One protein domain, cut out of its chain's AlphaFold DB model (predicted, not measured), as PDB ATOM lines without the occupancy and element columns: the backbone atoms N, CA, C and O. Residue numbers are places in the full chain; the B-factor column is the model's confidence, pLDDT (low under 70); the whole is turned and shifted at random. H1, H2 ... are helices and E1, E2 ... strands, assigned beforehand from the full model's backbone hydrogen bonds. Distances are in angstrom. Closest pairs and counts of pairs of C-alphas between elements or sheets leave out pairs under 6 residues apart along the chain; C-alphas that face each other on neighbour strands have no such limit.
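What this domain is: This is residues 4 to 143 of the 151 residues of an uncharacterized protein of Caballeronia pedi (UniProt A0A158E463). Two small three-stranded sheets, E1 E2 E3 and E4 E5 E6, stand toward opposite ends of the long axis, and two helices, H1 and H4, cross in the middle between them, H1 packed on the first sheet and H4 on the second. H2 covers the other face of the first sheet, and H3 packs on residues 130 to 134 of H4. The printed part has 140 residues, with four named helices and six named strands in the order H1 E1 E2 E3 H2 H3 E4 E5 E6 H4. Each sheet is antiparallel, with its strands in chain order, and the class is mixed, helices and strands. The whole is compact, with a radius of gyration of the C-alphas of 15.5 A and spans of 49 by 34 by 23 A.

How they stand to each other: Begin at H1, residues 8 to 21, which is on the sheet of E1, residues 31 to 36, E2, residues 39 to 43, and E3, residues 50 to 54. Its height over the sheet is 9.5 A, it runs along the strands at 19 degrees to E2 on the local plane, and its closest C-alphas to E3 are those of Ala 9 and Ile 54, 5.9 A apart. These strands form a meander, each the antiparallel neighbour of the one before; look for N 33 and O 41 at 2.9 A between E1 and E2, and N 42 and O 52 at 2.8 A between E2 and E3. H2, residues 58 to 67, is on the opposite face from H1, at a height of 9.5 A over the sheet, and its closest C-alphas to E3 are Phe 61 and Ile 53, 6.8 A apart. H3, residues 83 to 92, only grazes the second meander, E4, residues 95 to 98, E5, residues 113 to 117, and E6, residues 124 to 126. There N 96 and O 116 are 2.8 A apart, and N 115 and O 124 are 2.9 A apart. H4, residues 129 to 142, stands at this sheet's level, only just, with a height of 3.6 A; its closest C-alphas to E6 are Ala 132 and Gly 126, 4.0 A apart. H4 touches H1 at a steep tilt of 47 degrees, the same way, closest at the C-alphas of Val 138 and Val 15, 6.1 A. With residues 130 to 134 alone H4 touches H3, closest at Leu 130 and Gly 86, C-alphas 6.2 A apart. Every O i to N i+4 pair is within hydrogen-bond range in H1, H2 and H4, and 5 of 6 are in H3.

Where its parts are: Find C-alpha 8 at (14.185, -26.340, 29.948); from there H1 runs 20.5 A to C-alpha 21. E1, 15.7 A long, begins at C-alpha 31 at (3.546, -14.221, 41.657). H4 runs 19.9 A and ends at C-alpha 142 at (8.908, -10.010, 24.885).

The domain as a whole: The C-alphas farthest apart, those of Asp 47 and Gly 101, are 49.8 A apart. The printed part has no cut; the links from H2 to H3 and from E4 to E5 are long. The mean pLDDT of the printed part is 91.5, and residues 100 to 103 and residue 120 are under 70.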
ATOM      1  N   SER A   4      15.625 -17.638  21.160       94.38
ATOM      2  CA  SER A   4      15.986 -18.842  20.401       94.38
ATOM      3  C   SER A   4      16.883 -19.820  21.169       94.38
ATOM      4  O   SER A   4      16.963 -20.986  20.794       94.38
ATOM      5  N   GLU A   5      17.563 -19.362  22.219       94.62
ATOM      6  CA  GLU A   5      18.483 -20.162  23.038       94.62
ATOM      7  C   GLU A   5      17.800 -20.706  24.301       94.62
ATOM      8  O   GLU A   5      18.295 -21.652  24.911       94.62
ATOM      9  N   LEU A   6      16.627 -20.175  24.670       95.75
ATOM     10  CA  LEU A   6      15.887 -20.614  25.851       95.75
ATOM     11  C   LEU A   6      15.526 -22.098  25.765       95.75
ATOM     12  O   LEU A   6      15.012 -22.575  24.748       95.75
ATOM     13  N   THR A   7      15.762 -22.831  26.851       94.81
ATOM     14  CA  THR A   7      15.418 -24.250  26.979       94.81
ATOM     15  C   THR A   7      15.132 -24.620  28.437       94.81
ATOM     16  O   THR A   7      15.485 -23.882  29.361       94.81
ATOM     17  N   GLY A   8      14.482 -25.769  28.637       94.56
ATOM     18  CA  GLY A   8      14.185 -26.340  29.948       94.56
ATOM     19  C   GLY A   8      13.477 -25.368  30.897       94.56
ATOM     20  O   GLY A   8      12.619 -24.589  30.490       94.56
ATOM     21  N   ALA A   9      13.886 -25.390  32.168       95.56
ATOM     22  CA  ALA A   9      13.260 -24.603  33.230       95.56
ATOM     23  C   ALA A   9      13.286 -23.086  32.968       95.56
ATOM     24  O   ALA A   9      12.367 -22.385  33.376       95.56
ATOM     25  N   LEU A  10      14.302 -22.573  32.267       95.81
ATOM     26  CA  LEU A  10      14.377 -21.147  31.952       95.81
ATOM     27  C   LEU A  10      13.372 -20.751  30.862       95.81
ATOM     28  O   LEU A  10      12.764 -19.687  30.943       95.81
ATOM     29  N   LEU A  11      13.145 -21.615  29.867       97.56
ATOM     30  CA  LEU A  11      12.052 -21.419  28.911       97.56
ATOM     31  C   LEU A  11      10.693 -21.474  29.623       97.56
ATOM     32  O   LEU A  11       9.854 -20.608  29.395       97.56
ATOM     33  N   ASP A  12      10.506 -22.438  30.526       97.94
ATOM     34  CA  ASP A  12       9.278 -22.578  31.318       97.94
ATOM     35  C   ASP A  12       9.019 -21.352  32.215       97.94
ATOM     36  O   ASP A  12       7.877 -20.900  32.321       97.94
ATOM     37  N   TYR A  13      10.069 -20.759  32.798       97.25
ATOM     38  CA  TYR A  13      10.003 -19.491  33.534       97.25
ATOM     39  C   TYR A  13       9.465 -18.354  32.666       97.25
ATOM     40  O   TYR A  13       8.497 -17.694  33.046       97.25
ATOM     41  N   TRP A  14      10.040 -18.144  31.482       97.81
ATOM     42  CA  TRP A  14       9.592 -17.062  30.608       97.81
ATOM     43  C   TRP A  14       8.173 -17.285  30.082       97.81
ATOM     44  O   TRP A  14       7.412 -16.328  29.970       97.81
ATOM     45  N   VAL A  15       7.766 -18.534  29.847       97.75
ATOM     46  CA  VAL A  15       6.366 -18.858  29.527       97.75
ATOM     47  C   VAL A  15       5.444 -18.530  30.702       97.75
ATOM     48  O   VAL A  15       4.375 -17.964  30.490       97.75
ATOM     49  N   ALA A  16       5.844 -18.839  31.941       97.75
ATOM     50  CA  ALA A  16       5.065 -18.468  33.122       97.75
ATOM     51  C   ALA A  16       4.888 -16.946  33.232       97.75
ATOM     52  O   ALA A  16       3.794 -16.482  33.536       97.75
ATOM     53  N   ARG A  17       5.939 -16.174  32.922       97.12
ATOM     54  CA  ARG A  17       5.884 -14.707  32.874       97.12
ATOM     55  C   ARG A  17       4.892 -14.195  31.831       97.12
ATOM     56  O   ARG A  17       4.114 -13.304  32.155       97.12
ATOM     57  N   VAL A  18       4.861 -14.785  30.633       96.31
ATOM     58  CA  VAL A  18       3.828 -14.454  29.631       96.31
ATOM     59  C   VAL A  18       2.436 -14.756  30.182       96.31
ATOM     60  O   VAL A  18       1.562 -13.901  30.127       96.31
ATOM     61  N   GLU A  19       2.220 -15.939  30.759       96.50
ATOM     62  CA  GLU A  19       0.917 -16.346  31.306       96.50
ATOM     63  C   GLU A  19       0.438 -15.478  32.482       96.50
ATOM     64  O   GLU A  19      -0.764 -15.409  32.721       96.50
ATOM     65  N   MET A  20       1.349 -14.833  33.217       96.00
ATOM     66  CA  MET A  20       1.017 -13.871  34.276       96.00
ATOM     67  C   MET A  20       0.582 -12.511  33.721       96.00
ATOM     68  O   MET A  20      -0.253 -11.843  34.326       96.00
ATOM     69  N   GLU A  21       1.146 -12.098  32.583       93.56
ATOM     70  CA  GLU A  21       0.912 -10.784  31.968       93.56
ATOM     71  C   GLU A  21      -0.196 -10.807  30.896       93.56
ATOM     72  O   GLU A  21      -0.818  -9.779  30.624       93.56
ATOM     73  N   ALA A  22      -0.456 -11.961  30.278       89.25
ATOM     74  CA  ALA A  22      -1.429 -12.114  29.203       89.25
ATOM     75  C   ALA A  22      -2.881 -12.135  29.712       89.25
ATOM     76  O   ALA A  22      -3.225 -12.796  30.696       89.25
ATOM     77  N   GLU A  23      -3.776 -11.466  28.980       84.06
ATOM     78  CA  GLU A  23      -5.215 -11.536  29.239       84.06
ATOM     79  C   GLU A  23      -5.722 -12.973  29.021       84.06
ATOM     80  O   GLU A  23      -5.517 -13.561  27.959       84.06
ATOM     81  N   GLY A  24      -6.365 -13.559  30.036       84.00
ATOM     82  CA  GLY A  24      -6.810 -14.959  30.009       84.00
ATOM     83  C   GLY A  24      -5.714 -16.013  30.241       84.00
ATOM     84  O   GLY A  24      -5.991 -17.210  30.115       84.00
ATOM     85  N   GLY A  25      -4.489 -15.604  30.593       89.25
ATOM     86  CA  GLY A  25      -3.429 -16.524  31.006       89.25
ATOM     87  C   GLY A  25      -3.803 -17.293  32.279       89.25
ATOM     88  O   GLY A  25      -4.454 -16.766  33.181       89.25
ATOM     89  N   ARG A  26      -3.400 -18.570  32.374       93.00
ATOM     90  CA  ARG A  26      -3.735 -19.435  33.527       93.00
ATOM     91  C   ARG A  26      -3.108 -18.921  34.822       93.00
ATOM     92  O   ARG A  26      -3.638 -19.181  35.896       93.00
ATOM     93  N   LEU A  27      -1.971 -18.243  34.704       95.25
ATOM     94  CA  LEU A  27      -1.195 -17.718  35.824       95.25
ATOM     95  C   LEU A  27      -1.440 -16.222  36.049       95.25
ATOM     96  O   LEU A  27      -0.650 -15.581  36.739       95.25
ATOM     97  N   LYS A  28      -2.501 -15.654  35.460       94.62
ATOM     98  CA  LYS A  28      -2.864 -14.254  35.671       94.62
ATOM     99  C   LYS A  28      -3.001 -13.982  37.170       94.62
ATOM    100  O   LYS A  28      -3.575 -14.783  37.903       94.62
ATOM    101  N   ASP A  29      -2.428 -12.865  37.607       92.06
ATOM    102  CA  ASP A  29      -2.370 -12.430  39.007       92.06
ATOM    103  C   ASP A  29      -1.555 -13.341  39.954       92.06
ATOM    104  O   ASP A  29      -1.511 -13.083  41.158       92.06
ATOM    105  N   CYS A  30      -0.860 -14.370  39.452       95.38
ATOM    106  CA  CYS A  30       0.111 -15.130  40.242       95.38
ATOM    107  C   CYS A  30       1.440 -14.373  40.386       95.38
ATOM    108  O   CYS A  30       1.851 -13.604  39.517       95.38
ATOM    109  N   GLY A  31       2.164 -14.653  41.470       95.94
ATOM    110  CA  GLY A  31       3.546 -14.221  41.657       95.94
ATOM    111  C   GLY A  31       4.540 -15.318  41.282       95.94
ATOM    112  O   GLY A  31       4.221 -16.508  41.322       95.94
ATOM    113  N   ILE A  32       5.774 -14.930  40.958       96.12
ATOM    114  CA  ILE A  32       6.898 -15.856  40.783       96.12
ATOM    115  C   ILE A  32       8.100 -15.400  41.598       96.12
ATOM    116  O   ILE A  32       8.425 -14.214  41.640       96.12
ATOM    117  N   ARG A  33       8.762 -16.341  42.270       94.19
ATOM    118  CA  ARG A  33       9.952 -16.070  43.080       94.19
ATOM    119  C   ARG A  33      11.032 -17.103  42.807       94.19
ATOM    120  O   ARG A  33      10.767 -18.305  42.824       94.19
ATOM    121  N   ALA A  34      12.257 -16.630  42.605       94.44
ATOM    122  CA  ALA A  34      13.423 -17.493  42.497       94.44
ATOM    123  C   ALA A  34      13.740 -18.162  43.845       94.44
ATOM    124  O   ALA A  34      13.699 -17.527  44.903       94.44
ATOM    125  N   LEU A  35      14.055 -19.454  43.799       92.56
ATOM    126  CA  LEU A  35      14.714 -20.173  44.891       92.56
ATOM    127  C   LEU A  35      16.228 -20.183  44.674       92.56
ATOM    128  O   LEU A  35      16.990 -19.983  45.614       92.56
ATOM    129  N   ASP A  36      16.642 -20.408  43.428       91.12
ATOM    130  CA  ASP A  36      18.012 -20.290  42.936       91.12
ATOM    131  C   ASP A  36      18.003 -20.061  41.416       91.12
ATOM    132  O   ASP A  36      16.955 -19.796  40.830       91.12
ATOM    133  N   ARG A  37      19.173 -20.182  40.771       87.06
ATOM    134  CA  ARG A  37      19.387 -19.909  39.336       87.06
ATOM    135  C   ARG A  37      18.585 -20.801  38.379       87.06
ATOM    136  O   ARG A  37      18.569 -20.553  37.181       87.06
ATOM    137  N   SER A  38      18.007 -21.890  38.877       89.88
ATOM    138  CA  SER A  38      17.387 -22.944  38.067       89.88
ATOM    139  C   SER A  38      16.018 -23.389  38.576       89.88
ATOM    140  O   SER A  38      15.408 -24.296  37.996       89.88
ATOM    141  N   ARG A  39      15.551 -22.795  39.682       94.88
ATOM    142  CA  ARG A  39      14.328 -23.194  40.372       94.88
ATOM    143  C   ARG A  39      13.526 -21.979  40.801       94.88
ATOM    144  O   ARG A  39      14.036 -21.105  41.504       94.88
ATOM    145  N   TRP A  40      12.243 -21.984  40.462       96.81
ATOM    146  CA  TRP A  40      11.297 -20.930  40.820       96.81
ATOM    147  C   TRP A  40      10.023 -21.525  41.405       96.81
ATOM    148  O   TRP A  40       9.645 -22.653  41.088       96.81
ATOM    149  N   VAL A  41       9.352 -20.744  42.247       96.75
ATOM    150  CA  VAL A  41       8.022 -21.054  42.774       96.75
ATOM    151  C   VAL A  41       7.042 -20.036  42.224       96.75
ATOM    152  O   VAL A  41       7.257 -18.831  42.364       96.75
ATOM    153  N   ILE A  42       5.968 -20.538  41.628       97.25
ATOM    154  CA  ILE A  42       4.760 -19.777  41.335       97.25
ATOM    155  C   ILE A  42       3.882 -19.843  42.582       97.25
ATOM    156  O   ILE A  42       3.641 -20.933  43.108       97.25
ATOM    157  N   PHE A  43       3.422 -18.695  43.060       95.81
ATOM    158  CA  PHE A  43       2.630 -18.585  44.279       95.81
ATOM    159  C   PHE A  43       1.406 -17.697  44.071       95.81
ATOM    160  O   PHE A  43       1.398 -16.829  43.196       95.81
ATOM    161  N   ASP A  44       0.384 -17.905  44.896       94.19
ATOM    162  CA  ASP A  44      -0.755 -17.001  45.001       94.19
ATOM    163  C   ASP A  44      -0.365 -15.800  45.881       94.19
ATOM    164  O   ASP A  44      -0.044 -15.984  47.058       94.19
ATOM    165  N   PRO A  45      -0.361 -14.555  45.370       93.56
ATOM    166  CA  PRO A  45       0.029 -13.394  46.167       93.56
ATOM    167  C   PRO A  45      -0.897 -13.092  47.351       93.56
ATOM    168  O   PRO A  45      -0.516 -12.316  48.225       93.56
ATOM    169  N   ARG A  46      -2.108 -13.664  47.391       92.75
ATOM    170  CA  ARG A  46      -3.114 -13.392  48.431       92.75
ATOM    171  C   ARG A  46      -2.796 -14.090  49.750       92.75
ATOM    172  O   ARG A  46      -3.054 -13.522  50.808       92.75
ATOM    173  N   ASP A  47      -2.245 -15.299  49.688       91.62
ATOM    174  CA  ASP A  47      -1.910 -16.119  50.859       91.62
ATOM    175  C   ASP A  47      -0.460 -16.639  50.856       91.62
ATOM    176  O   ASP A  47      -0.036 -17.306  51.800       91.62
ATOM    177  N   ASN A  48       0.318 -16.289  49.826       88.31
ATOM    178  CA  ASN A  48       1.689 -16.740  49.593       88.31
ATOM    179  C   ASN A  48       1.816 -18.274  49.461       88.31
ATOM    180  O   ASN A  48       2.901 -18.835  49.645       88.31
ATOM    181  N   GLY A  49       0.715 -18.960  49.143       91.75
ATOM    182  CA  GLY A  49       0.661 -20.396  48.922       91.75
ATOM    183  C   GLY A  49       1.364 -20.784  47.625       91.75
ATOM    184  O   GLY A  49       1.112 -20.212  46.563       91.75
ATOM    185  N   ALA A  50       2.260 -21.771  47.693       94.75
ATOM    186  CA  ALA A  50       2.899 -22.322  46.503       94.75
ATOM    187  C   ALA A  50       1.851 -23.026  45.627       94.75
ATOM    188  O   ALA A  50       1.133 -23.902  46.101       94.75
ATOM    189  N   MET A  51       1.797 -22.666  44.347       95.12
ATOM    190  CA  MET A  51       0.887 -23.257  43.363       95.12
ATOM    191  C   MET A  51       1.626 -24.218  42.435       95.12
ATOM    192  O   MET A  51       1.149 -25.317  42.151       95.12
ATOM    193  N   ALA A  52       2.816 -23.826  41.980       96.19
ATOM    194  CA  ALA A  52       3.635 -24.656  41.112       96.19
ATOM    195  C   ALA A  52       5.129 -24.372  41.286       96.19
ATOM    196  O   ALA A  52       5.536 -23.316  41.769       96.19
ATOM    197  N   ILE A  53       5.957 -25.324  40.873       97.19
ATOM    198  CA  ILE A  53       7.416 -25.225  40.870       97.19
ATOM    199  C   ILE A  53       7.911 -25.389  39.441       97.19
ATOM    200  O   ILE A  53       7.500 -26.311  38.737       97.19
ATOM    201  N   ILE A  54       8.847 -24.533  39.049       97.38
ATOM    202  CA  ILE A  54       9.575 -24.618  37.786       97.38
ATOM    203  C   ILE A  54      10.980 -25.105  38.100       97.38
ATOM    204  O   ILE A  54      11.704 -24.449  38.847       97.38
ATOM    205  N   CYS A  55      11.367 -26.257  37.557       95.81
ATOM    206  CA  CYS A  55      12.707 -26.817  37.719       95.81
ATOM    207  C   CYS A  55      12.985 -27.925  36.699       95.81
ATOM    208  O   CYS A  55      12.068 -28.497  36.101       95.81
ATOM    209  N   VAL A  56      14.257 -28.301  36.563       92.62
ATOM    210  CA  VAL A  56      14.678 -29.397  35.684       92.62
ATOM    211  C   VAL A  56      14.426 -30.754  36.345       92.62
ATOM    212  O   VAL A  56      15.078 -31.115  37.325       92.62
ATOM    213  N   GLY A  57      13.521 -31.536  35.755       89.31
ATOM    214  CA  GLY A  57      13.305 -32.943  36.092       89.31
ATOM    215  C   GLY A  57      12.483 -33.202  37.362       89.31
ATOM    216  O   GLY A  57      12.414 -32.398  38.291       89.31
ATOM    217  N   PHE A  58      11.857 -34.380  37.404       89.25
ATOM    218  CA  PHE A  58      10.893 -34.752  38.446       89.25
ATOM    219  C   PHE A  58      11.518 -34.960  39.835       89.25
ATOM    220  O   PHE A  58      10.901 -34.644  40.852       89.25
ATOM    221  N   PHE A  59      12.746 -35.482  39.908       91.81
ATOM    222  CA  PHE A  59      13.434 -35.671  41.191       91.81
ATOM    223  C   PHE A  59      13.732 -34.335  41.875       91.81
ATOM    224  O   PHE A  59      13.466 -34.182  43.067       91.81
ATOM    225  N   THR A  60      14.222 -33.355  41.110       92.56
ATOM    226  CA  THR A  60      14.442 -31.985  41.589       92.56
ATOM    227  C   THR A  60      13.132 -31.370  42.059       92.56
ATOM    228  O   THR A  60      13.088 -30.828  43.156       92.56
ATOM    229  N   PHE A  61      12.053 -31.538  41.289       94.19
ATOM    230  CA  PHE A  61      10.720 -31.080  41.671       94.19
ATOM    231  C   PHE A  61      10.288 -31.628  43.036       94.19
ATOM    232  O   PHE A  61       9.944 -30.856  43.929       94.19
ATOM    233  N   ARG A  62      10.374 -32.949  43.246       94.62
ATOM    234  CA  ARG A  62      10.003 -33.575  44.527       94.62
ATOM    235  C   ARG A  62      10.869 -33.103  45.686       94.62
ATOM    236  O   ARG A  62      10.357 -32.883  46.780       94.62
ATOM    237  N   LYS A  63      12.169 -32.928  45.450       93.94
ATOM    238  CA  LYS A  63      13.083 -32.380  46.453       93.94
ATOM    239  C   LYS A  63      12.679 -30.951  46.829       93.94
ATOM    240  O   LYS A  63      12.514 -30.666  48.008       93.94
ATOM    241  N   THR A  64      12.447 -30.091  45.839       93.75
ATOM    242  CA  THR A  64      12.030 -28.701  46.048       93.75
ATOM    243  C   THR A  64      10.680 -28.597  46.748       93.75
ATOM    244  O   THR A  64      10.550 -27.786  47.657       93.75
ATOM    245  N   GLN A  65       9.703 -29.437  46.391       93.44
ATOM    246  CA  GLN A  65       8.403 -29.495  47.068       93.44
ATOM    247  C   GLN A  65       8.570 -29.724  48.578       93.44
ATOM    248  O   GLN A  65       7.962 -29.018  49.379       93.44
ATOM    249  N   ASN A  66       9.446 -30.657  48.963       92.88
ATOM    250  CA  ASN A  66       9.749 -30.915  50.370       92.88
ATOM    251  C   ASN A  66      10.514 -29.750  51.026       92.88
ATOM    252  O   ASN A  66      10.200 -29.387  52.155       92.88
ATOM    253  N   GLU A  67      11.497 -29.160  50.334       93.88
ATOM    254  CA  GLU A  67      12.308 -28.039  50.848       93.88
ATOM    255  C   GLU A  67      11.462 -26.809  51.190       93.88
ATOM    256  O   GLU A  67      11.701 -26.165  52.210       93.88
ATOM    257  N   ILE A  68      10.468 -26.488  50.359       92.31
ATOM    258  CA  ILE A  68       9.598 -25.324  50.577       92.31
ATOM    259  C   ILE A  68       8.399 -25.632  51.487       92.31
ATOM    260  O   ILE A  68       7.563 -24.757  51.690       92.31
ATOM    261  N   GLY A  69       8.290 -26.860  52.008       90.50
ATOM    262  CA  GLY A  69       7.166 -27.290  52.846       90.50
ATOM    263  C   GLY A  69       5.816 -27.225  52.129       90.50
ATOM    264  O   GLY A  69       4.793 -26.975  52.763       90.50
ATOM    265  N   ALA A  70       5.817 -27.398  50.807       83.25
ATOM    266  CA  ALA A  70       4.622 -27.300  49.986       83.25
ATOM    267  C   ALA A  70       3.687 -28.501  50.188       83.25
ATOM    268  O   ALA A  70       4.131 -29.641  50.343       83.25
ATOM    269  N   ASP A  71       2.382 -28.247  50.104       76.44
ATOM    270  CA  ASP A  71       1.367 -29.298  50.110       76.44
ATOM    271  C   ASP A  71       1.480 -30.213  48.869       76.44
ATOM    272  O   ASP A  71       2.103 -29.882  47.852       76.44
ATOM    273  N   ARG A  72       0.860 -31.397  48.930       70.31
ATOM    274  CA  ARG A  72       0.858 -32.405  47.860       70.31
ATOM    275  C   ARG A  72       0.227 -31.921  46.549       70.31
ATOM    276  O   ARG A  72       0.473 -32.568  45.533       70.31
ATOM    277  N   PHE A  73      -0.531 -30.822  46.555       82.50
ATOM    278  CA  PHE A  73      -1.195 -30.264  45.368       82.50
ATOM    279  C   PHE A  73      -0.329 -29.325  44.512       82.50
ATOM    280  O   PHE A  73      -0.799 -28.879  43.470       82.50
ATOM    281  N   VAL A  74       0.922 -29.044  44.890       91.75
ATOM    282  CA  VAL A  74       1.809 -28.201  44.068       91.75
ATOM    283  C   VAL A  74       2.171 -28.897  42.755       91.75
ATOM    284  O   VAL A  74       2.599 -30.052  42.757       91.75
ATOM    285  N   GLU A  75       2.017 -28.192  41.633       93.38
ATOM    286  CA  GLU A  75       2.286 -28.714  40.288       93.38
ATOM    287  C   GLU A  75       3.763 -28.573  39.884       93.38
ATOM    288  O   GLU A  75       4.465 -27.652  40.306       93.38
ATOM    289  N   HIS A  76       4.245 -29.463  39.011       95.25
ATOM    290  CA  HIS A  76       5.525 -29.280  38.317       95.25
ATOM    291  C   HIS A  76       5.267 -28.565  36.992       95.25
ATOM    292  O   HIS A  76       4.920 -29.224  36.016       95.25
ATOM    293  N   TYR A  77       5.436 -27.242  36.966       96.75
ATOM    294  CA  TYR A  77       5.194 -26.436  35.771       96.75
ATOM    295  C   TYR A  77       6.346 -26.601  34.773       96.75
ATOM    296  O   TYR A  77       7.454 -26.114  35.007       96.75
ATOM    297  N   SER A  78       6.090 -27.313  33.675       96.81
ATOM    298  CA  SER A  78       7.039 -27.511  32.580       96.81
ATOM    299  C   SER A  78       6.339 -27.595  31.214       96.81
ATOM    300  O   SER A  78       6.329 -28.653  30.570       96.81
ATOM    301  N   PRO A  79       5.742 -26.491  30.731       97.94
ATOM    302  CA  PRO A  79       5.017 -26.461  29.461       97.94
ATOM    303  C   PRO A  79       5.898 -26.766  28.239       97.94
ATOM    304  O   PRO A  79       5.377 -27.215  27.219       97.94
ATOM    305  N   SER A  80       7.222 -26.593  28.321       97.75
ATOM    306  CA  SER A  80       8.149 -26.978  27.247       97.75
ATOM    307  C   SER A  80       8.354 -28.493  27.113       97.75
ATOM    308  O   SER A  80       8.860 -28.945  26.082       97.75
ATOM    309  N   THR A  81       7.950 -29.294  28.111       96.31
ATOM    310  CA  THR A  81       8.138 -30.759  28.107       96.31
ATOM    311  C   THR A  81       6.871 -31.567  28.402       96.31
ATOM    312  O   THR A  81       6.800 -32.744  28.040       96.31
ATOM    313  N   ARG A  82       5.845 -30.968  29.019       95.62
ATOM    314  CA  ARG A  82       4.597 -31.637  29.415       95.62
ATOM    315  C   ARG A  82       3.419 -31.154  28.573       95.62
ATOM    316  O   ARG A  82       2.949 -30.031  28.724       95.62
ATOM    317  N   TRP A  83       2.862 -32.049  27.760       96.62
ATOM    318  CA  TRP A  83       1.694 -31.752  26.918       96.62
ATOM    319  C   TRP A  83       0.436 -31.349  27.692       96.62
ATOM    320  O   TRP A  83      -0.335 -30.546  27.183       96.62
ATOM    321  N   ALA A  84       0.240 -31.858  28.913       93.75
ATOM    322  CA  ALA A  84      -0.907 -31.483  29.745       93.75
ATOM    323  C   ALA A  84      -0.960 -29.971  30.042       93.75
ATOM    324  O   ALA A  84      -2.040 -29.421  30.220       93.75
ATOM    325  N   GLU A  85       0.196 -29.304  30.062       93.81
ATOM    326  CA  GLU A  85       0.311 -27.860  30.268       93.81
ATOM    327  C   GLU A  85       0.549 -27.147  28.936       93.81
ATOM    328  O   GLU A  85      -0.238 -26.294  28.532       93.81
ATOM    329  N   GLY A  86       1.597 -27.541  28.209       96.50
ATOM    330  CA  GLY A  86       1.991 -26.891  26.964       96.50
ATOM    331  C   GLY A  86       0.935 -26.988  25.863       96.50
ATOM    332  O   GLY A  86       0.765 -26.040  25.105       96.50
ATOM    333  N   GLY A  87       0.174 -28.085  25.804       96.75
ATOM    334  CA  GLY A  87      -0.897 -28.273  24.823       96.75
ATOM    335  C   GLY A  87      -2.038 -27.268  24.980       96.75
ATOM    336  O   GLY A  87      -2.530 -26.750  23.984       96.75
ATOM    337  N   LEU A  88      -2.405 -26.926  26.221       95.19
ATOM    338  CA  LEU A  88      -3.427 -25.910  26.493       95.19
ATOM    339  C   LEU A  88      -2.959 -24.518  26.057       95.19
ATOM    340  O   LEU A  88      -3.734 -23.746  25.497       95.19
ATOM    341  N   ILE A  89      -1.682 -24.199  26.282       95.56
ATOM    342  CA  ILE A  89      -1.101 -22.921  25.855       95.56
ATOM    343  C   ILE A  89      -1.031 -22.857  24.319       95.56
ATOM    344  O   ILE A  89      -1.401 -21.844  23.730       95.56
ATOM    345  N   VAL A  90      -0.621 -23.950  23.667       95.81
ATOM    346  CA  VAL A  90      -0.581 -24.101  22.201       95.81
ATOM    347  C   VAL A  90      -1.957 -23.887  21.565       95.81
ATOM    348  O   VAL A  90      -2.055 -23.166  20.571       95.81
ATOM    349  N   ASP A  91      -3.001 -24.487  22.138       94.38
ATOM    350  CA  ASP A  91      -4.375 -24.370  21.642       94.38
ATOM    351  C   ASP A  91      -4.894 -22.930  21.768       94.38
ATOM    352  O   ASP A  91      -5.337 -22.335  20.784       94.38
ATOM    353  N   ARG A  92      -4.717 -22.306  22.943       92.19
ATOM    354  CA  ARG A  92      -5.092 -20.897  23.162       92.19
ATOM    355  C   ARG A  92      -4.331 -19.931  22.259       92.19
ATOM    356  O   ARG A  92      -4.920 -18.981  21.760       92.19
ATOM    357  N   ALA A  93      -3.044 -20.184  22.023       91.38
ATOM    358  CA  ALA A  93      -2.219 -19.388  21.114       91.38
ATOM    359  C   ALA A  93      -2.511 -19.668  19.627       91.38
ATOM    360  O   ALA A  93      -1.923 -19.017  18.760       91.38
ATOM    361  N   ARG A  94      -3.396 -20.633  19.327       93.25
ATOM    362  CA  ARG A  94      -3.794 -21.048  17.975       93.25
ATOM    363  C   ARG A  94      -2.571 -21.310  17.093       93.25
ATOM    364  O   ARG A  94      -2.363 -20.655  16.071       93.25
ATOM    365  N   MET A  95      -1.717 -22.228  17.540       94.62
ATOM    366  CA  MET A  95      -0.425 -22.499  16.910       94.62
ATOM    367  C   MET A  95      -0.540 -23.465  15.721       94.62
ATOM    368  O   MET A  95      -1.117 -24.544  15.842       94.62
ATOM    369  N   ASN A  96       0.103 -23.121  14.607       94.06
ATOM    370  CA  ASN A  96       0.404 -24.046  13.515       94.06
ATOM    371  C   ASN A  96       1.853 -24.536  13.610       94.06
ATOM    372  O   ASN A  96       2.709 -23.857  14.178       94.06
ATOM    373  N   PHE A  97       2.147 -25.684  12.999       93.88
ATOM    374  CA  PHE A  97       3.497 -26.242  12.958       93.88
ATOM    375  C   PHE A  97       3.917 -26.621  11.540       93.88
ATOM    376  O   PHE A  97       3.107 -27.109  10.754       93.88
ATOM    377  N   ALA A  98       5.197 -26.419  11.238       90.88
ATOM    378  CA  ALA A  98       5.830 -26.839   9.994       90.88
ATOM    379  C   ALA A  98       7.206 -27.458  10.272       90.88
ATOM    380  O   ALA A  98       7.890 -27.062  11.213       90.88
ATOM    381  N   THR A  99       7.600 -28.427   9.448       83.69
ATOM    382  CA  THR A  99       8.880 -29.149   9.564       83.69
ATOM    383  C   THR A  99       9.636 -29.263   8.245       83.69
ATOM    384  O   THR A  99      10.690 -29.875   8.215       83.69
ATOM    385  N   ILE A 100       9.121 -28.748   7.126       69.44
ATOM    386  CA  ILE A 100       9.725 -28.980   5.805       69.44
ATOM    387  C   ILE A 100      10.193 -27.656   5.211       69.44
ATOM    388  O   ILE A 100       9.375 -26.776   4.947       69.44
ATOM    389  N   GLY A 101      11.500 -27.551   4.944       68.06
ATOM    390  CA  GLY A 101      12.101 -26.424   4.221       68.06
ATOM    391  C   GLY A 101      12.230 -25.149   5.052       68.06
ATOM    392  O   GLY A 101      12.297 -24.055   4.495       68.06
ATOM    393  N   THR A 102      12.220 -25.272   6.380       68.56
ATOM    394  CA  THR A 102      11.994 -24.150   7.296       68.56
ATOM    395  C   THR A 102      13.236 -23.631   8.020       68.56
ATOM    396  O   THR A 102      13.106 -22.722   8.838       68.56
ATOM    397  N   GLY A 103      14.443 -24.120   7.730       67.56
ATOM    398  CA  GLY A 103      15.660 -23.581   8.342       67.56
ATOM    399  C   GLY A 103      16.867 -24.513   8.275       67.56
ATOM    400  O   GLY A 103      16.811 -25.541   7.602       67.56
ATOM    401  N   PRO A 104      17.971 -24.152   8.953       70.75
ATOM    402  CA  PRO A 104      19.118 -25.036   9.088       70.75
ATOM    403  C   PRO A 104      18.724 -26.281   9.890       70.75
ATOM    404  O   PRO A 104      18.013 -26.189  10.890       70.75
ATOM    405  N   ARG A 105      19.192 -27.439   9.428       80.31
ATOM    406  CA  ARG A 105      19.019 -28.715  10.123       80.31
ATOM    407  C   ARG A 105      19.795 -28.720  11.438       80.31
ATOM    408  O   ARG A 105      20.787 -28.001  11.566       80.31
ATOM    409  N   ASP A 106      19.338 -29.523  12.393       74.25
ATOM    410  CA  ASP A 106      20.096 -29.770  13.620       74.25
ATOM    411  C   ASP A 106      21.382 -30.579  13.347       74.25
ATOM    412  O   ASP A 106      21.681 -30.948  12.207       74.25
ATOM    413  N   GLU A 107      22.171 -30.823  14.396       76.12
ATOM    414  CA  GLU A 107      23.449 -31.552  14.319       76.12
ATOM    415  C   GLU A 107      23.292 -32.978  13.759       76.12
ATOM    416  O   GLU A 107      24.217 -33.502  13.137       76.12
ATOM    417  N   ASP A 108      22.103 -33.565  13.911       78.88
ATOM    418  CA  ASP A 108      21.740 -34.896  13.421       78.88
ATOM    419  C   ASP A 108      21.125 -34.861  12.006       78.88
ATOM    420  O   ASP A 108      20.774 -35.897  11.436       78.88
ATOM    421  N   GLY A 109      21.006 -33.676  11.399       78.69
ATOM    422  CA  GLY A 109      20.469 -33.492  10.054       78.69
ATOM    423  C   GLY A 109      18.939 -33.490   9.975       78.69
ATOM    424  O   GLY A 109      18.402 -33.571   8.861       78.69
ATOM    425  N   ASN A 110      18.228 -33.383  11.100       80.38
ATOM    426  CA  ASN A 110      16.773 -33.266  11.126       80.38
ATOM    427  C   ASN A 110      16.334 -31.830  10.833       80.38
ATOM    428  O   ASN A 110      16.979 -30.859  11.224       80.38
ATOM    429  N   GLU A 111      15.204 -31.691  10.145       84.50
ATOM    430  CA  GLU A 111      14.584 -30.386   9.932       84.50
ATOM    431  C   GLU A 111      13.997 -29.849  11.253       84.50
ATOM    432  O   GLU A 111      13.369 -30.612  11.997       84.50
ATOM    433  N   PRO A 112      14.150 -28.547  11.554       86.50
ATOM    434  CA  PRO A 112      13.632 -27.978  12.788       86.50
ATOM    435  C   PRO A 112      12.103 -27.891  12.757       86.50
ATOM    436  O   PRO A 112      11.497 -27.596  11.724       86.50
ATOM    437  N   ILE A 113      11.473 -28.056  13.923       92.06
ATOM    438  CA  ILE A 113      10.050 -27.752  14.078       92.06
ATOM    439  C   ILE A 113       9.897 -26.243  14.221       92.06
ATOM    440  O   ILE A 113      10.538 -25.619  15.069       92.06
ATOM    441  N   VAL A 114       9.016 -25.665  13.412       93.44
ATOM    442  CA  VAL A 114       8.688 -24.241  13.440       93.44
ATOM    443  C   VAL A 114       7.257 -24.064  13.900       93.44
ATOM    444  O   VAL A 114       6.332 -24.584  13.280       93.44
ATOM    445  N   ALA A 115       7.085 -23.323  14.989       95.12
ATOM    446  CA  ALA A 115       5.792 -22.948  15.530       95.12
ATOM    447  C   ALA A 115       5.392 -21.565  15.007       95.12
ATOM    448  O   ALA A 115       6.159 -20.604  15.112       95.12
ATOM    449  N   ILE A 116       4.199 -21.485  14.425       93.44
ATOM    450  CA  ILE A 116       3.674 -20.315  13.725       93.44
ATOM    451  C   ILE A 116       2.338 -19.938  14.376       93.44
ATOM    452  O   ILE A 116       1.330 -20.602  14.117       93.44
ATOM    453  N   PRO A 117       2.293 -18.903  15.227       91.19
ATOM    454  CA  PRO A 117       1.037 -18.458  15.822       91.19
ATOM    455  C   PRO A 117       0.145 -17.837  14.744       91.19
ATOM    456  O   PRO A 117       0.620 -17.018  13.959       91.19
ATOM    457  N   ILE A 118      -1.145 -18.190  14.705       85.75
ATOM    458  CA  ILE A 118      -2.085 -17.620  13.718       85.75
ATOM    459  C   ILE A 118      -2.217 -16.100  13.883       85.75
ATOM    460  O   ILE A 118      -2.310 -15.375  12.896       85.75
ATOM    461  N   GLU A 119      -2.223 -15.621  15.126       77.38
ATOM    462  CA  GLU A 119      -2.431 -14.204  15.458       77.38
ATOM    463  C   GLU A 119      -1.114 -13.470  15.780       77.38
ATOM    464  O   GLU A 119      -1.090 -12.246  15.911       77.38
ATOM    465  N   GLY A 120      -0.001 -14.202  15.883       67.06
ATOM    466  CA  GLY A 120       1.319 -13.641  16.170       67.06
ATOM    467  C   GLY A 120       2.083 -13.258  14.902       67.06
ATOM    468  O   GLY A 120       1.810 -13.733  13.803       67.06
ATOM    469  N   ARG A 121       3.074 -12.376  15.050       77.31
ATOM    470  CA  ARG A 121       3.876 -11.870  13.920       77.31
ATOM    471  C   ARG A 121       5.156 -12.664  13.689       77.31
ATOM    472  O   ARG A 121       5.773 -12.514  12.638       77.31
ATOM    473  N   ARG A 122       5.602 -13.444  14.679       90.50
ATOM    474  CA  ARG A 122       6.920 -14.089  14.669       90.50
ATOM    475  C   ARG A 122       6.797 -15.587  14.923       90.50
ATOM    476  O   ARG A 122       6.217 -16.003  15.921       90.50
ATOM    477  N   ALA A 123       7.364 -16.387  14.030       93.06
ATOM    478  CA  ALA A 123       7.523 -17.821  14.236       93.06
ATOM    479  C   ALA A 123       8.811 -18.106  15.022       93.06
ATOM    480  O   ALA A 123       9.759 -17.320  14.960       93.06
ATOM    481  N   ALA A 124       8.866 -19.235  15.726       94.06
ATOM    482  CA  ALA A 124      10.086 -19.685  16.389       94.06
ATOM    483  C   ALA A 124      10.361 -21.163  16.127       94.06
ATOM    484  O   ALA A 124       9.446 -21.952  15.888       94.06
ATOM    485  N   GLN A 125      11.641 -21.523  16.182       93.19
ATOM    486  CA  GLN A 125      12.117 -22.879  15.940       93.19
ATOM    487  C   GLN A 125      12.478 -23.589  17.245       93.19
ATOM    488  O   GLN A 125      12.932 -22.970  18.217       93.19
ATOM    489  N   GLY A 126      12.342 -24.910  17.251       92.38
ATOM    490  CA  GLY A 126      12.783 -25.749  18.355       92.38
ATOM    491  C   GLY A 126      12.930 -27.219  17.963       92.38
ATOM    492  O   GLY A 126      12.372 -27.653  16.957       92.38
ATOM    493  N   PRO A 127      13.657 -28.002  18.779       91.38
ATOM    494  CA  PRO A 127      13.828 -29.440  18.564       91.38
ATOM    495  C   PRO A 127      12.547 -30.244  18.851       91.38
ATOM    496  O   PRO A 127      12.446 -31.410  18.491       91.38
ATOM    497  N   THR A 128      11.551 -29.640  19.507       93.50
ATOM    498  CA  THR A 128      10.237 -30.247  19.756       93.50
ATOM    499  C   THR A 128       9.126 -29.236  19.487       93.50
ATOM    500  O   THR A 128       9.352 -28.026  19.533       93.50
ATOM    501  N   HIS A 129       7.902 -29.729  19.265       95.88
ATOM    502  CA  HIS A 129       6.712 -28.889  19.091       95.88
ATOM    503  C   HIS A 129       6.518 -27.935  20.272       95.88
ATOM    504  O   HIS A 129       6.309 -26.742  20.077       95.88
ATOM    505  N   LEU A 130       6.643 -28.447  21.500       97.88
ATOM    506  CA  LEU A 130       6.471 -27.641  22.704       97.88
ATOM    507  C   LEU A 130       7.573 -26.591  22.844       97.88
ATOM    508  O   LEU A 130       7.258 -25.433  23.091       97.88
ATOM    509  N   ILE A 131       8.844 -26.937  22.613       97.12
ATOM    510  CA  ILE A 131       9.931 -25.950  22.700       97.12
ATOM    511  C   ILE A 131       9.761 -24.860  21.634       97.12
ATOM    512  O   ILE A 131       9.878 -23.678  21.954       97.12
ATOM    513  N   ALA A 132       9.437 -25.231  20.391       96.12
ATOM    514  CA  ALA A 132       9.181 -24.269  19.322       96.12
ATOM    515  C   ALA A 132       8.006 -23.340  19.672       96.12
ATOM    516  O   ALA A 132       8.126 -22.120  19.559       96.12
ATOM    517  N   ALA A 133       6.895 -23.902  20.159       97.50
ATOM    518  CA  ALA A 133       5.712 -23.137  20.544       97.50
ATOM    519  C   ALA A 133       5.989 -22.189  21.710       97.50
ATOM    520  O   ALA A 133       5.685 -21.004  21.611       97.50
ATOM    521  N   MET A 134       6.605 -22.684  22.785       98.31
ATOM    522  CA  MET A 134       6.944 -21.873  23.953       98.31
ATOM    523  C   MET A 134       7.884 -20.725  23.580       98.31
ATOM    524  O   MET A 134       7.662 -19.590  23.997       98.31
ATOM    525  N   ARG A 135       8.885 -20.975  22.725       97.81
ATOM    526  CA  ARG A 135       9.741 -19.905  22.193       97.81
ATOM    527  C   ARG A 135       8.949 -18.901  21.364       97.81
ATOM    528  O   ARG A 135       9.188 -17.711  21.509       97.81
ATOM    529  N   ALA A 136       8.005 -19.343  20.532       96.88
ATOM    530  CA  ALA A 136       7.171 -18.435  19.740       96.88
ATOM    531  C   ALA A 136       6.300 -17.553  20.646       96.88
ATOM    532  O   ALA A 136       6.193 -16.352  20.411       96.88
ATOM    533  N   ILE A 137       5.733 -18.123  21.708       96.06
ATOM    534  CA  ILE A 137       4.929 -17.398  22.698       96.06
ATOM    535  C   ILE A 137       5.771 -16.317  23.386       96.06
ATOM    536  O   ILE A 137       5.403 -15.145  23.359       96.06
ATOM    537  N   VAL A 138       6.943 -16.684  23.914       97.38
ATOM    538  CA  VAL A 138       7.875 -15.730  24.542       97.38
ATOM    539  C   VAL A 138       8.323 -14.660  23.539       97.38
ATOM    540  O   VAL A 138       8.304 -13.476  23.859       97.38
ATOM    541  N   LEU A 139       8.652 -15.052  22.305       96.94
ATOM    542  CA  LEU A 139       9.109 -14.153  21.241       96.94
ATOM    543  C   LEU A 139       8.056 -13.111  20.843       96.94
ATOM    544  O   LEU A 139       8.404 -11.964  20.566       96.94
ATOM    545  N   ASN A 140       6.777 -13.489  20.776       94.81
ATOM    546  CA  ASN A 140       5.708 -12.554  20.410       94.81
ATOM    547  C   ASN A 140       5.327 -11.615  21.558       94.81
ATOM    548  O   ASN A 140       4.793 -10.543  21.281       94.81
ATOM    549  N   HIS A 141       5.616 -11.988  22.807       94.56
ATOM    550  CA  HIS A 141       5.331 -11.154  23.975       94.56
ATOM    551  C   HIS A 141       6.500 -10.225  24.337       94.56
ATOM    552  O   HIS A 141       6.300  -9.025  24.493       94.56
ATOM    553  N   PHE A 142       7.726 -10.752  24.417       95.50
ATOM    554  CA  PHE A 142       8.908 -10.010  24.885       95.50
ATOM    555  C   PHE A 142       9.883  -9.585  23.775       95.50
ATOM    556  O   PHE A 142      10.715  -8.709  23.997       95.50
ATOM    557  N   GLY A 143       9.790 -10.155  22.571       95.50
ATOM    558  CA  GLY A 143      10.745  -9.904  21.487       95.50
ATOM    559  C   GLY A 143      11.915 -10.894  21.467       95.50
ATOM    560  O   GLY A 143      11.819 -12.000  21.985       95.50
TER     561      GLY A 143